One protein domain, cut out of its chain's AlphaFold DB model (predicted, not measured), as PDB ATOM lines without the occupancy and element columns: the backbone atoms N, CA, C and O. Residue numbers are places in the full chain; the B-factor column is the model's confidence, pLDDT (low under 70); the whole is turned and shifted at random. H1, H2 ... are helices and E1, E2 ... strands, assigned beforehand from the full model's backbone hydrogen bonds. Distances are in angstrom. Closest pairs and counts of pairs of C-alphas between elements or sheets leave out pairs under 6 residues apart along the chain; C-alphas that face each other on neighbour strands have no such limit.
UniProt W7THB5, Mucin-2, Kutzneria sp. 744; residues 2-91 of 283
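What this domain is: This is residues 2 to 91 of the 283 residues of the protein "Mucin-2" of Kutzneria sp. 744 (UniProt W7THB5). One strongly twisted, curled sheet of four antiparallel strands makes the core, with a single short helix, H1, lying beside its strands. A long stretch with no named element, residues 2 to 24, swings past the edge strand E2 before it leads into E1 at the other edge, while a second such stretch, residues 42 to 55, loops out from H1 and folds back into the start of E2, and residues 71 to 77 loop out beyond the end of the sheet where E3 ends. The printed part has 90 residues, with E1, H1, E2, E3 and E4 in that order along the chain and a sheet order of E1, E4, E3, E2. The class is mixed, helices and strands, though named elements hold just 38 residues, under half. The whole is compact, with a radius of gyration of the C-alphas of 12.6 A, and rounded, spanning 32 by 30 by 25 A.

Where its parts are: E1, residues 25 to 33, begins with C-alpha 25 at (42.569, 16.647, 5.434), measures 22.5 A from first to last C-alpha and bends by 63 degrees at residue 28. E4, residues 82 to 89, measures 22.1 A and ends with C-alpha 89 at (46.880, 19.312, 8.032). E3, residues 64 to 70, measures 20.0 A, and E2, residues 56 to 61, measures 15.5 A. H1, residues 34 to 41, measures 10.2 A and begins with C-alpha 34 at (43.235, 14.626, 27.339).

How they stand to each other: E1 and E4 are antiparallel at 153 degrees, with N 30 and O 85 within hydrogen-bond range at 2.8 A. E4 and E3, a hairpin, stand at 148 degrees, with N 86 and O 69 at 2.7 A. E3 and E2, also a hairpin, stand at 159 degrees, with N 59 and O 66 at 2.8 A. E2, E3 and E4 form a meander, each strand the antiparallel neighbour of the one before. The edge strands E1 and E2 are apart. From edge to edge the strands' lines turn by 66 degrees and the way across the sheet turns by 57 degrees. H1 is on the sheet, over none of its strands, and its height over the sheet of 4.2 A is only just above the sheet's level. The closest C-alphas of H1 and E4 are those of Val 34 and Glu 82, 7.5 A apart; those of H1 and E2 are Leu 41 and Trp 57, 7.8 A apart. In H1 every O i to N i+4 pair is within hydrogen-bond range.

The domain as a whole: The two C-alphas farthest apart, those of Pro 6 and Asp 51, are 34.1 A from each other. The printed part has no cut. The links from H1 to E2, 14 residues, and from E3 to E4, 11 residues, are long; those from E1 to H1 and from E2 to E3 are tight. The mean pLDDT of the printed part is 70.7, and the model's confidence is under 70 at residues 2 to 23, 46 to 54 and 71 to 77.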
ATOM      1  N   THR A   2      54.989  24.723  31.789       24.52
ATOM      2  CA  THR A   2      54.787  23.979  30.539       24.52
ATOM      3  C   THR A   2      56.158  23.598  29.993       24.52
ATOM      4  O   THR A   2      56.966  24.478  29.695       24.52
ATOM      5  N   LEU A   3      56.455  22.300  29.945       31.97
ATOM      6  CA  LEU A   3      57.661  21.770  29.315       31.97
ATOM      7  C   LEU A   3      57.525  21.990  27.806       31.97
ATOM      8  O   LEU A   3      57.060  21.118  27.081       31.97
ATOM      9  N   LEU A   4      57.914  23.181  27.341       36.81
ATOM     10  CA  LEU A   4      58.292  23.406  25.950       36.81
ATOM     11  C   LEU A   4      59.327  22.333  25.613       36.81
ATOM     12  O   LEU A   4      60.446  22.364  26.129       36.81
ATOM     13  N   HIS A   5      58.923  21.344  24.818       43.22
ATOM     14  CA  HIS A   5      59.822  20.300  24.349       43.22
ATOM     15  C   HIS A   5      61.062  20.973  23.731       43.22
ATOM     16  O   HIS A   5      60.911  21.958  22.997       43.22
ATOM     17  N   PRO A   6      62.290  20.488  23.996       48.97
ATOM     18  CA  PRO A   6      63.502  21.068  23.419       48.97
ATOM     19  C   PRO A   6      63.509  21.038  21.881       48.97
ATOM     20  O   PRO A   6      64.244  21.801  21.264       48.97
ATOM     21  N   ASP A   7      62.605  20.296  21.242       47.03
ATOM     22  CA  ASP A   7      62.445  20.271  19.789       47.03
ATOM     23  C   ASP A   7      61.500  21.377  19.290       47.03
ATOM     24  O   ASP A   7      60.373  21.149  18.874       47.03
ATOM     25  N   LEU A   8      62.023  22.601  19.341       52.38
ATOM     26  CA  LEU A   8      61.785  23.672  18.363       52.38
ATOM     27  C   LEU A   8      60.328  24.060  18.088       52.38
ATOM     28  O   LEU A   8      59.743  23.676  17.085       52.38
ATOM     29  N   SER A   9      59.826  24.911  18.995       49.97
ATOM     30  CA  SER A   9      58.637  25.772  18.903       49.97
ATOM     31  C   SER A   9      57.526  25.204  18.034       49.97
ATOM     32  O   SER A   9      57.198  25.752  16.982       49.97
ATOM     33  N   ILE A  10      56.919  24.131  18.526       52.09
ATOM     34  CA  ILE A  10      55.501  23.947  18.277       52.09
ATOM     35  C   ILE A  10      54.834  25.083  19.032       52.09
ATOM     36  O   ILE A  10      54.735  25.046  20.260       52.09
ATOM     37  N   ASP A  11      54.524  26.155  18.309       54.81
ATOM     38  CA  ASP A  11      53.817  27.269  18.910       54.81
ATOM     39  C   ASP A  11      52.377  26.808  19.128       54.81
ATOM     40  O   ASP A  11      51.590  26.677  18.189       54.81
ATOM     41  N   THR A  12      52.093  26.434  20.374       54.91
ATOM     42  CA  THR A  12      50.747  26.114  20.852       54.91
ATOM     43  C   THR A  12      50.025  27.368  21.334       54.91
ATOM     44  O   THR A  12      48.864  27.286  21.740       54.91
ATOM     45  N   THR A  13      50.680  28.542  21.295       49.41
ATOM     46  CA  THR A  13      50.001  29.802  21.566       49.41
ATOM     47  C   THR A  13      49.085  30.096  20.391       49.41
ATOM     48  O   THR A  13      49.468  30.567  19.326       49.41
ATOM     49  N   THR A  14      47.808  29.794  20.593       46.59
ATOM     50  CA  THR A  14      46.744  30.399  19.812       46.59
ATOM     51  C   THR A  14      46.867  31.907  19.945       46.59
ATOM     52  O   THR A  14      46.368  32.485  20.914       46.59
ATOM     53  N   HIS A  15      47.497  32.568  18.976       41.03
ATOM     54  CA  HIS A  15      47.159  33.960  18.751       41.03
ATOM     55  C   HIS A  15      45.669  33.956  18.377       41.03
ATOM     56  O   HIS A  15      45.306  33.256  17.425       41.03
ATOM     57  N   PRO A  16      44.793  34.662  19.114       42.41
ATOM     58  CA  PRO A  16      43.342  34.632  18.898       42.41
ATOM     59  C   PRO A  16      42.907  35.102  17.498       42.41
ATOM     60  O   PRO A  16      41.745  34.926  17.147       42.41
ATOM     61  N   ASP A  17      43.842  35.639  16.711       41.12
ATOM     62  CA  ASP A  17      43.658  36.118  15.340       41.12
ATOM     63  C   ASP A  17      44.208  35.151  14.273       41.12
ATOM     64  O   ASP A  17      44.216  35.483  13.087       41.12
ATOM     65  N   SER A  18      44.691  33.964  14.662       41.56
ATOM     66  CA  SER A  18      45.144  32.964  13.690       41.56
ATOM     67  C   SER A  18      43.921  32.411  12.952       41.56
ATOM     68  O   SER A  18      43.036  31.844  13.602       41.56
ATOM     69  N   PRO A  19      43.819  32.586  11.622       43.91
ATOM     70  CA  PRO A  19      42.653  32.130  10.883       43.91
ATOM     71  C   PRO A  19      42.516  30.607  11.029       43.91
ATOM     72  O   PRO A  19      43.531  29.902  11.009       43.91
ATOM     73  N   PRO A  20      41.290  30.069  11.168       50.69
ATOM     74  CA  PRO A  20      41.096  28.629  11.114       50.69
ATOM     75  C   PRO A  20      41.639  28.130   9.774       50.69
ATOM     76  O   PRO A  20      41.272  28.655   8.722       50.69
ATOM     77  N   ALA A  21      42.520  27.131   9.807       53.94
ATOM     78  CA  ALA A  21      42.965  26.486   8.583       53.94
ATOM     79  C   ALA A  21      41.764  25.843   7.885       53.94
ATOM     80  O   ALA A  21      41.140  24.914   8.399       53.94
ATOM     81  N   THR A  22      41.409  26.387   6.730       51.25
ATOM     82  CA  THR A  22      40.391  25.849   5.837       51.25
ATOM     83  C   THR A  22      41.027  24.809   4.915       51.25
ATOM     84  O   THR A  22      42.156  24.978   4.468       51.25
ATOM     85  N   GLY A  23      40.308  23.718   4.628       60.28
ATOM     86  CA  GLY A  23      40.766  22.692   3.681       60.28
ATOM     87  C   GLY A  23      41.713  21.624   4.242       60.28
ATOM     88  O   GLY A  23      42.345  20.932   3.454       60.28
ATOM     89  N   LEU A  24      41.807  21.465   5.567       71.25
ATOM     90  CA  LEU A  24      42.627  20.409   6.166       71.25
ATOM     91  C   LEU A  24      42.043  19.015   5.911       71.25
ATOM     92  O   LEU A  24      40.842  18.794   6.092       71.25
ATOM     93  N   THR A  25      42.908  18.067   5.566       79.56
ATOM     94  CA  THR A  25      42.569  16.647   5.434       79.56
ATOM     95  C   THR A  25      43.078  15.875   6.643       79.56
ATOM     96  O   THR A  25      44.062  16.255   7.274       79.56
ATOM     97  N   GLY A  26      42.389  14.791   7.009       82.50
ATOM     98  CA  GLY A  26      42.908  13.870   8.017       82.50
ATOM     99  C   GLY A  26      44.101  13.119   7.448       82.50
ATOM    100  O   GLY A  26      43.924  12.424   6.453       82.50
ATOM    101  N   LEU A  27      45.272  13.276   8.072       83.19
ATOM    102  CA  LEU A  27      46.551  12.681   7.648       83.19
ATOM    103  C   LEU A  27      47.020  11.551   8.572       83.19
ATOM    104  O   LEU A  27      47.944  10.806   8.260       83.19
ATOM    105  N   GLY A  28      46.374  11.395   9.724       85.88
ATOM    106  CA  GLY A  28      46.678  10.332  10.665       85.88
ATOM    107  C   GLY A  28      45.871  10.457  11.938       85.88
ATOM    108  O   GLY A  28      44.988  11.309  12.066       85.88
ATOM    109  N   HIS A  29      46.196   9.609  12.901       89.88
ATOM    110  CA  HIS A  29      45.639   9.706  14.239       89.88
ATOM    111  C   HIS A  29      46.700   9.465  15.304       89.88
ATOM    112  O   HIS A  29      47.769   8.949  15.008       89.88
ATOM    113  N   ILE A  30      46.396   9.805  16.547       89.69
ATOM    114  CA  ILE A  30      47.192   9.457  17.720       89.69
ATOM    115  C   ILE A  30      46.257   9.108  18.871       89.69
ATOM    116  O   ILE A  30      45.229   9.750  19.057       89.69
ATOM    117  N   THR A  31      46.596   8.082  19.643       90.38
ATOM    118  CA  THR A  31      45.780   7.665  20.791       90.38
ATOM    119  C   THR A  31      46.347   8.283  22.060       90.38
ATOM    120  O   THR A  31      47.471   7.961  22.414       90.38
ATOM    121  N   SER A  32      45.651   9.214  22.703       89.62
ATOM    122  CA  SER A  32      46.144   9.872  23.921       89.62
ATOM    123  C   SER A  32      44.989  10.227  24.845       89.62
ATOM    124  O   SER A  32      43.885  10.527  24.386       89.62
ATOM    125  N   SER A  33      45.244  10.270  26.148       89.38
ATOM    126  CA  SER A  33      44.367  10.952  27.102       89.38
ATOM    127  C   SER A  33      44.419  12.478  26.942       89.38
ATOM    128  O   SER A  33      45.437  13.042  26.521       89.38
ATOM    129  N   VAL A  34      43.323  13.154  27.306       87.19
ATOM    130  CA  VAL A  34      43.235  14.626  27.339       87.19
ATOM    131  C   VAL A  34      44.259  15.197  28.319       87.19
ATOM    132  O   VAL A  34      44.941  16.170  27.993       87.19
ATOM    133  N   ARG A  35      44.417  14.577  29.497       88.12
ATOM    134  CA  ARG A  35      45.411  14.996  30.494       88.12
ATOM    135  C   ARG A  35      46.814  15.013  29.897       88.12
ATOM    136  O   ARG A  35      47.493  16.029  29.998       88.12
ATOM    137  N   GLN A  36      47.223  13.937  29.222       88.12
ATOM    138  CA  GLN A  36      48.543  13.872  28.593       88.12
ATOM    139  C   GLN A  36      48.732  14.964  27.530       88.12
ATOM    140  O   GLN A  36      49.799  15.579  27.470       88.12
ATOM    141  N   LEU A  37      47.710  15.228  26.709       86.88
ATOM    142  CA  LEU A  37      47.769  16.305  25.721       86.88
ATOM    143  C   LEU A  37      47.894  17.674  26.387       86.88
ATOM    144  O   LEU A  37      48.737  18.461  25.969       86.88
ATOM    145  N   ARG A  38      47.140  17.946  27.456       86.19
ATOM    146  CA  ARG A  38      47.249  19.207  28.205       86.19
ATOM    147  C   ARG A  38      48.607  19.369  28.885       86.19
ATOM    148  O   ARG A  38      49.175  20.457  28.841       86.19
ATOM    149  N   ASP A  39      49.155  18.297  29.452       85.00
ATOM    150  CA  ASP A  39      50.474  18.305  30.092       85.00
ATOM    151  C   ASP A  39      51.597  18.623  29.090       85.00
ATOM    152  O   ASP A  39      52.578  19.288  29.436       85.00
ATOM    153  N   ARG A  40      51.455  18.165  27.838       83.69
ATOM    154  CA  ARG A  40      52.456  18.335  26.771       83.69
ATOM    155  C   ARG A  40      52.279  19.610  25.952       83.69
ATOM    156  O   ARG A  40      53.263  20.276  25.648       83.69
ATOM    157  N   LEU A  41      51.047  19.928  25.571       82.88
ATOM    158  CA  LEU A  41      50.712  20.978  24.602       82.88
ATOM    159  C   LEU A  41      50.143  22.237  25.269       82.88
ATOM    160  O   LEU A  41      50.109  23.301  24.650       82.88
ATOM    161  N   GLY A  42      49.723  22.140  26.531       81.62
ATOM    162  CA  GLY A  42      48.966  23.184  27.209       81.62
ATOM    163  C   GLY A  42      47.455  23.093  26.941       81.62
ATOM    164  O   GLY A  42      46.964  22.079  26.437       81.62
ATOM    165  N   PRO A  43      46.682  24.126  27.318       79.56
ATOM    166  CA  PRO A  43      45.225  24.111  27.194       79.56
ATOM    167  C   PRO A  43      44.753  24.024  25.732       79.56
ATOM    168  O   PRO A  43      45.434  24.501  24.825       79.56
ATOM    169  N   SER A  44      43.573  23.434  25.520       76.31
ATOM    170  CA  SER A  44      42.914  23.343  24.213       76.31
ATOM    171  C   SER A  44      42.370  24.691  23.723       76.31
ATOM    172  O   SER A  44      42.172  25.646  24.477       76.31
ATOM    173  N   CYS A  45      42.095  24.760  22.423       73.19
ATOM    174  CA  CYS A  45      41.568  25.909  21.703       73.19
ATOM    175  C   CYS A  45      40.031  25.862  21.621       73.19
ATOM    176  O   CYS A  45      39.461  25.592  20.565       73.19
ATOM    177  N   ASP A  46      39.338  26.186  22.711       61.84
ATOM    178  CA  ASP A  46      37.870  26.036  22.804       61.84
ATOM    179  C   ASP A  46      37.063  26.949  21.848       61.84
ATOM    180  O   ASP A  46      35.853  26.797  21.683       61.84
ATOM    181  N   ARG A  47      37.716  27.937  21.218       57.97
ATOM    182  CA  ARG A  47      37.066  28.960  20.375       57.97
ATOM    183  C   ARG A  47      36.905  28.570  18.904       57.97
ATOM    184  O   ARG A  47      36.194  29.269  18.189       57.97
ATOM    185  N   LEU A  48      37.568  27.507  18.444       60.12
ATOM    186  CA  LEU A  48      37.609  27.138  17.019       60.12
ATOM    187  C   LEU A  48      36.496  26.175  16.597       60.12
ATOM    188  O   LEU A  48      36.291  25.957  15.404       60.12
ATOM    189  N   THR A  49      35.756  25.615  17.550       55.78
ATOM    190  CA  THR A  49      34.655  24.697  17.262       55.78
ATOM    191  C   THR A  49      33.313  25.394  17.470       55.78
ATOM    192  O   THR A  49      33.058  25.859  18.584       55.78
ATOM    193  N   PRO A  50      32.431  25.447  16.451       51.84
ATOM    194  CA  PRO A  50      31.114  26.073  16.580       51.84
ATOM    195  C   PRO A  50      30.250  25.415  17.665       51.84
ATOM    196  O   PRO A  50      29.427  26.093  18.269       51.84
ATOM    197  N   ASP A  51      30.502  24.136  17.959       56.72
ATOM    198  CA  ASP A  51      29.782  23.359  18.973       56.72
ATOM    199  C   ASP A  51      30.334  23.512  20.401       56.72
ATOM    200  O   ASP A  51      29.718  23.017  21.330       56.72
ATOM    201  N   ARG A  52      31.498  24.158  20.616       56.25
ATOM    202  CA  ARG A  52      32.225  24.256  21.919       56.25
ATOM    203  C   ARG A  52      32.481  22.935  22.680       56.25
ATOM    204  O   ARG A  52      33.129  22.948  23.729       56.25
ATOM    205  N   ASP A  53      32.028  21.811  22.136       58.66
ATOM    206  CA  ASP A  53      32.024  20.501  22.782       58.66
ATOM    207  C   ASP A  53      33.165  19.593  22.315       58.66
ATOM    208  O   ASP A  53      33.389  18.534  22.896       58.66
ATOM    209  N   THR A  54      33.933  20.003  21.301       67.38
ATOM    210  CA  THR A  54      35.074  19.228  20.796       67.38
ATOM    211  C   THR A  54      36.389  19.914  21.145       67.38
ATOM    212  O   THR A  54      36.637  21.041  20.723       67.38
ATOM    213  N   GLU A  55      37.262  19.221  21.876       77.19
ATOM    214  CA  GLU A  55      38.611  19.716  22.143       77.19
ATOM    215  C   GLU A  55      39.466  19.690  20.875       77.19
ATOM    216  O   GLU A  55      39.458  18.723  20.101       77.19
ATOM    217  N   VAL A  56      40.200  20.782  20.671       81.56
ATOM    218  CA  VAL A  56      41.098  20.969  19.535       81.56
ATOM    219  C   VAL A  56      42.385  21.614  20.022       81.56
ATOM    220  O   VAL A  56      42.333  22.562  20.798       81.56
ATOM    221  N   TRP A  57      43.528  21.158  19.523       85.19
ATOM    222  CA  TRP A  57      44.785  21.901  19.600       85.19
ATOM    223  C   TRP A  57      45.193  22.357  18.212       85.19
ATOM    224  O   TRP A  57      45.087  21.601  17.246       85.19
ATOM    225  N   VAL A  58      45.696  23.583  18.127       83.75
ATOM    226  CA  VAL A  58      46.357  24.106  16.933       83.75
ATOM    227  C   VAL A  58      47.855  24.094  17.182       83.75
ATOM    228  O   VAL A  58      48.331  24.632  18.178       83.75
ATOM    229  N   LEU A  59      48.584  23.444  16.282       83.19
ATOM    230  CA  LEU A  59      50.017  23.226  16.371       83.19
ATOM    231  C   LEU A  59      50.687  23.917  15.187       83.19
ATOM    232  O   LEU A  59      50.562  23.474  14.044       83.19
ATOM    233  N   HIS A  60      51.424  24.993  15.448       81.44
ATOM    234  CA  HIS A  60      52.287  25.596  14.437       81.44
ATOM    235  C   HIS A  60      53.615  24.843  14.410       81.44
ATOM    236  O   HIS A  60      54.458  25.033  15.284       81.44
ATOM    237  N   THR A  61      53.800  23.969  13.422       83.25
ATOM    238  CA  THR A  61      55.047  23.218  13.251       83.25
ATOM    239  C   THR A  61      55.961  23.919  12.242       83.25
ATOM    240  O   THR A  61      55.480  24.657  11.379       83.25
ATOM    241  N   PRO A  62      57.278  23.650  12.257       83.88
ATOM    242  CA  PRO A  62      58.178  24.127  11.208       83.88
ATOM    243  C   PRO A  62      57.820  23.660   9.788       83.88
ATOM    244  O   PRO A  62      58.286  24.267   8.826       83.88
ATOM    245  N   ALA A  63      57.038  22.584   9.653       83.56
ATOM    246  CA  ALA A  63      56.588  22.046   8.372       83.56
ATOM    247  C   ALA A  63      55.243  22.626   7.898       83.56
ATOM    248  O   ALA A  63      54.899  22.466   6.734       83.56
ATOM    249  N   GLY A  64      54.496  23.301   8.775       84.06
ATOM    250  CA  GLY A  64      53.148  23.778   8.479       84.06
ATOM    251  C   GLY A  64      52.225  23.741   9.692       84.06
ATOM    252  O   GLY A  64      52.624  23.394  10.808       84.06
ATOM    253  N   LEU A  65      50.972  24.122   9.467       85.56
ATOM    254  CA  LEU A  65      49.939  24.154  10.495       85.56
ATOM    255  C   LEU A  65      49.266  22.783  10.609       85.56
ATOM    256  O   LEU A  65      48.828  22.223   9.609       85.56
ATOM    257  N   ALA A  66      49.137  22.273  11.830       86.69
ATOM    258  CA  ALA A  66      48.396  21.051  12.118       86.69
ATOM    259  C   ALA A  66      47.315  21.304  13.173       86.69
ATOM    260  O   ALA A  66      47.470  22.147  14.058       86.69
ATOM    261  N   GLN A  67      46.223  20.553  13.100       87.00
ATOM    262  CA  GLN A  67      45.193  20.507  14.129       87.00
ATOM    263  C   GLN A  67      45.100  19.100  14.700       87.00
ATOM    264  O   GLN A  67      45.069  18.119  13.958       87.00
ATOM    265  N   LEU A  68      45.015  19.014  16.021       87.69
ATOM    266  CA  LEU A  68      44.708  17.784  16.730       87.69
ATOM    267  C   LEU A  68      43.271  17.875  17.231       87.69
ATOM    268  O   LEU A  68      42.967  18.739  18.050       87.69
ATOM    269  N   ARG A  69      42.387  17.013  16.734       85.19
ATOM    270  CA  ARG A  69      40.950  17.051  17.040       85.19
ATOM    271  C   ARG A  69      40.469  15.696  17.531       85.19
ATOM    272  O   ARG A  69      40.880  14.677  16.988       85.19
ATOM    273  N   ALA A  70      39.582  15.665  18.523       80.44
ATOM    274  CA  ALA A  70      38.991  14.403  18.966       80.44
ATOM    275  C   ALA A  70      38.255  13.721  17.795       80.44
ATOM    276  O   ALA A  70      37.469  14.361  17.093       80.44
ATOM    277  N   GLY A  71      38.518  12.429  17.573       67.62
ATOM    278  CA  GLY A  71      37.850  11.645  16.526       67.62
ATOM    279  C   GLY A  71      36.368  11.387  16.814       67.62
ATOM    280  O   GLY A  71      35.606  11.073  15.904       67.62
ATOM    281  N   THR A  72      35.950  11.561  18.069       66.00
ATOM    282  CA  THR A  72      34.569  11.418  18.528       66.00
ATOM    283  C   THR A  72      34.076  12.721  19.143       66.00
ATOM    284  O   THR A  72      34.816  13.405  19.846       66.00
ATOM    285  N   THR A  73      32.805  13.046  18.914       60.84
ATOM    286  CA  THR A  73      32.135  14.206  19.525       60.84
ATOM    287  C   THR A  73      31.704  13.956  20.969       60.84
ATOM    288  O   THR A  73      31.284  14.893  21.637       60.84
ATOM    289  N   ASP A  74      31.782  12.712  21.457       58.12
ATOM    290  CA  ASP A  74      31.405  12.384  22.829       58.12
ATOM    291  C   ASP A  74      32.486  12.866  23.802       58.12
ATOM    292  O   ASP A  74      33.605  12.337  23.865       58.12
ATOM    293  N   ARG A  75      32.160  13.934  24.526       59.91
ATOM    294  CA  ARG A  75      33.004  14.502  25.567       59.91
ATOM    295  C   ARG A  75      32.802  13.658  26.818       59.91
ATOM    296  O   ARG A  75      32.130  14.086  27.751       59.91
ATOM    297  N   ASP A  76      33.399  12.465  26.851       62.50
ATOM    298  CA  ASP A  76      33.584  11.788  28.134       62.50
ATOM    299  C   ASP A  76      34.296  12.808  29.049       62.50
ATOM    300  O   ASP A  76      35.321  13.375  28.650       62.50
ATOM    301  N   PRO A  77      33.734  13.166  30.211       59.62
ATOM    302  CA  PRO A  77      34.330  14.168  31.090       59.62
ATOM    303  C   PRO A  77      35.645  13.684  31.721       59.62
ATOM    304  O   PRO A  77      36.323  14.453  32.398       59.62
ATOM    305  N   THR A  78      36.009  12.416  31.525       72.81
ATOM    306  CA  THR A  78      37.182  11.807  32.142       72.81
ATOM    307  C   THR A  78      38.451  12.126  31.351       72.81
ATOM    308  O   THR A  78      38.731  11.519  30.312       72.81
ATOM    309  N   ASP A  79      39.253  13.055  31.876       77.69
ATOM    310  CA  ASP A  79      40.505  13.524  31.257       77.69
ATOM    311  C   ASP A  79      41.558  12.410  31.056       77.69
ATOM    312  O   ASP A  79      42.467  12.559  30.239       77.69
ATOM    313  N   ASP A  80      41.431  11.293  31.776       84.00
ATOM    314  CA  ASP A  80      42.368  10.161  31.777       84.00
ATOM    315  C   ASP A  80      42.080   9.067  30.750       84.00
ATOM    316  O   ASP A  80      42.886   8.154  30.574       84.00
ATOM    317  N   VAL A  81      40.940   9.134  30.066       84.75
ATOM    318  CA  VAL A  81      40.560   8.108  29.094       84.75
ATOM    319  C   VAL A  81      41.333   8.317  27.797       84.75
ATOM    320  O   VAL A  81      41.292   9.399  27.211       84.75
ATOM    321  N   GLU A  82      42.012   7.264  27.343       87.62
ATOM    322  CA  GLU A  82      42.671   7.212  26.039       87.62
ATOM    323  C   GLU A  82      41.644   7.343  24.910       87.62
ATOM    324  O   GLU A  82      40.667   6.594  24.844       87.62
ATOM    325  N   ARG A  83      41.870   8.298  24.004       86.25
ATOM    326  CA  ARG A  83      40.995   8.570  22.855       86.25
ATOM    327  C   ARG A  83      41.807   8.674  21.585       86.25
ATOM    328  O   ARG A  83      42.970   9.069  21.617       86.25
ATOM    329  N   GLN A  84      41.174   8.362  20.462       87.31
ATOM    330  CA  GLN A  84      41.761   8.598  19.153       87.31
ATOM    331  C   GLN A  84      41.582  10.070  18.765       87.31
ATOM    332  O   GLN A  84      40.464  10.582  18.680       87.31
ATOM    333  N   TRP A  85      42.695  10.739  18.504       88.56
ATOM    334  CA  TRP A  85      42.763  12.112  18.032       88.56
ATOM    335  C   TRP A  85      43.186  12.120  16.576       88.56
ATOM    336  O   TRP A  85      44.204  11.531  16.228       88.56
ATOM    337  N   LEU A  86      42.418  12.788  15.731       88.69
ATOM    338  CA  LEU A  86      42.734  12.986  14.327       88.69
ATOM    339  C   LEU A  86      43.757  14.108  14.176       88.69
ATOM    340  O   LEU A  86      43.629  15.162  14.803       88.69
ATOM    341  N   ILE A  87      44.738  13.877  13.312       89.19
ATOM    342  CA  ILE A  87      45.719  14.871  12.889       89.19
ATOM    343  C   ILE A  87      45.248  15.419  11.547       89.19
ATOM    344  O   ILE A  87      45.169  14.675  10.569       89.19
ATOM    345  N   LEU A  88      44.916  16.706  11.513       87.56
ATOM    346  CA  LEU A  88      44.452  17.399  10.317       87.56
ATOM    347  C   LEU A  88      45.519  18.398   9.866       87.56
ATOM    348  O   LEU A  88      45.953  19.216  10.676       87.56
ATOM    349  N   ALA A  89      45.926  18.358   8.601       87.06
ATOM    350  CA  ALA A  89      46.880  19.312   8.032       87.06
ATOM    351  C   ALA A  89      46.766  19.375   6.499       87.06
ATOM    352  O   ALA A  89      45.961  18.663   5.903       87.06
ATOM    353  N   ASP A  90      47.526  20.279   5.883       84.06
ATOM    354  CA  ASP A  90      47.627  20.458   4.431       84.06
ATOM    355  C   ASP A  90      48.777  19.652   3.803       84.06
ATOM    356  O   ASP A  90      48.778  19.416   2.596       84.06
ATOM    357  N   THR A  91      49.744  19.221   4.615       85.56
ATOM    358  CA  THR A  91      50.912  18.446   4.190       85.56
ATOM    359  C   THR A  91      51.248  17.335   5.176       85.56
ATOM    360  O   THR A  91      51.211  17.520   6.394       85.56
TER     361      THR A  91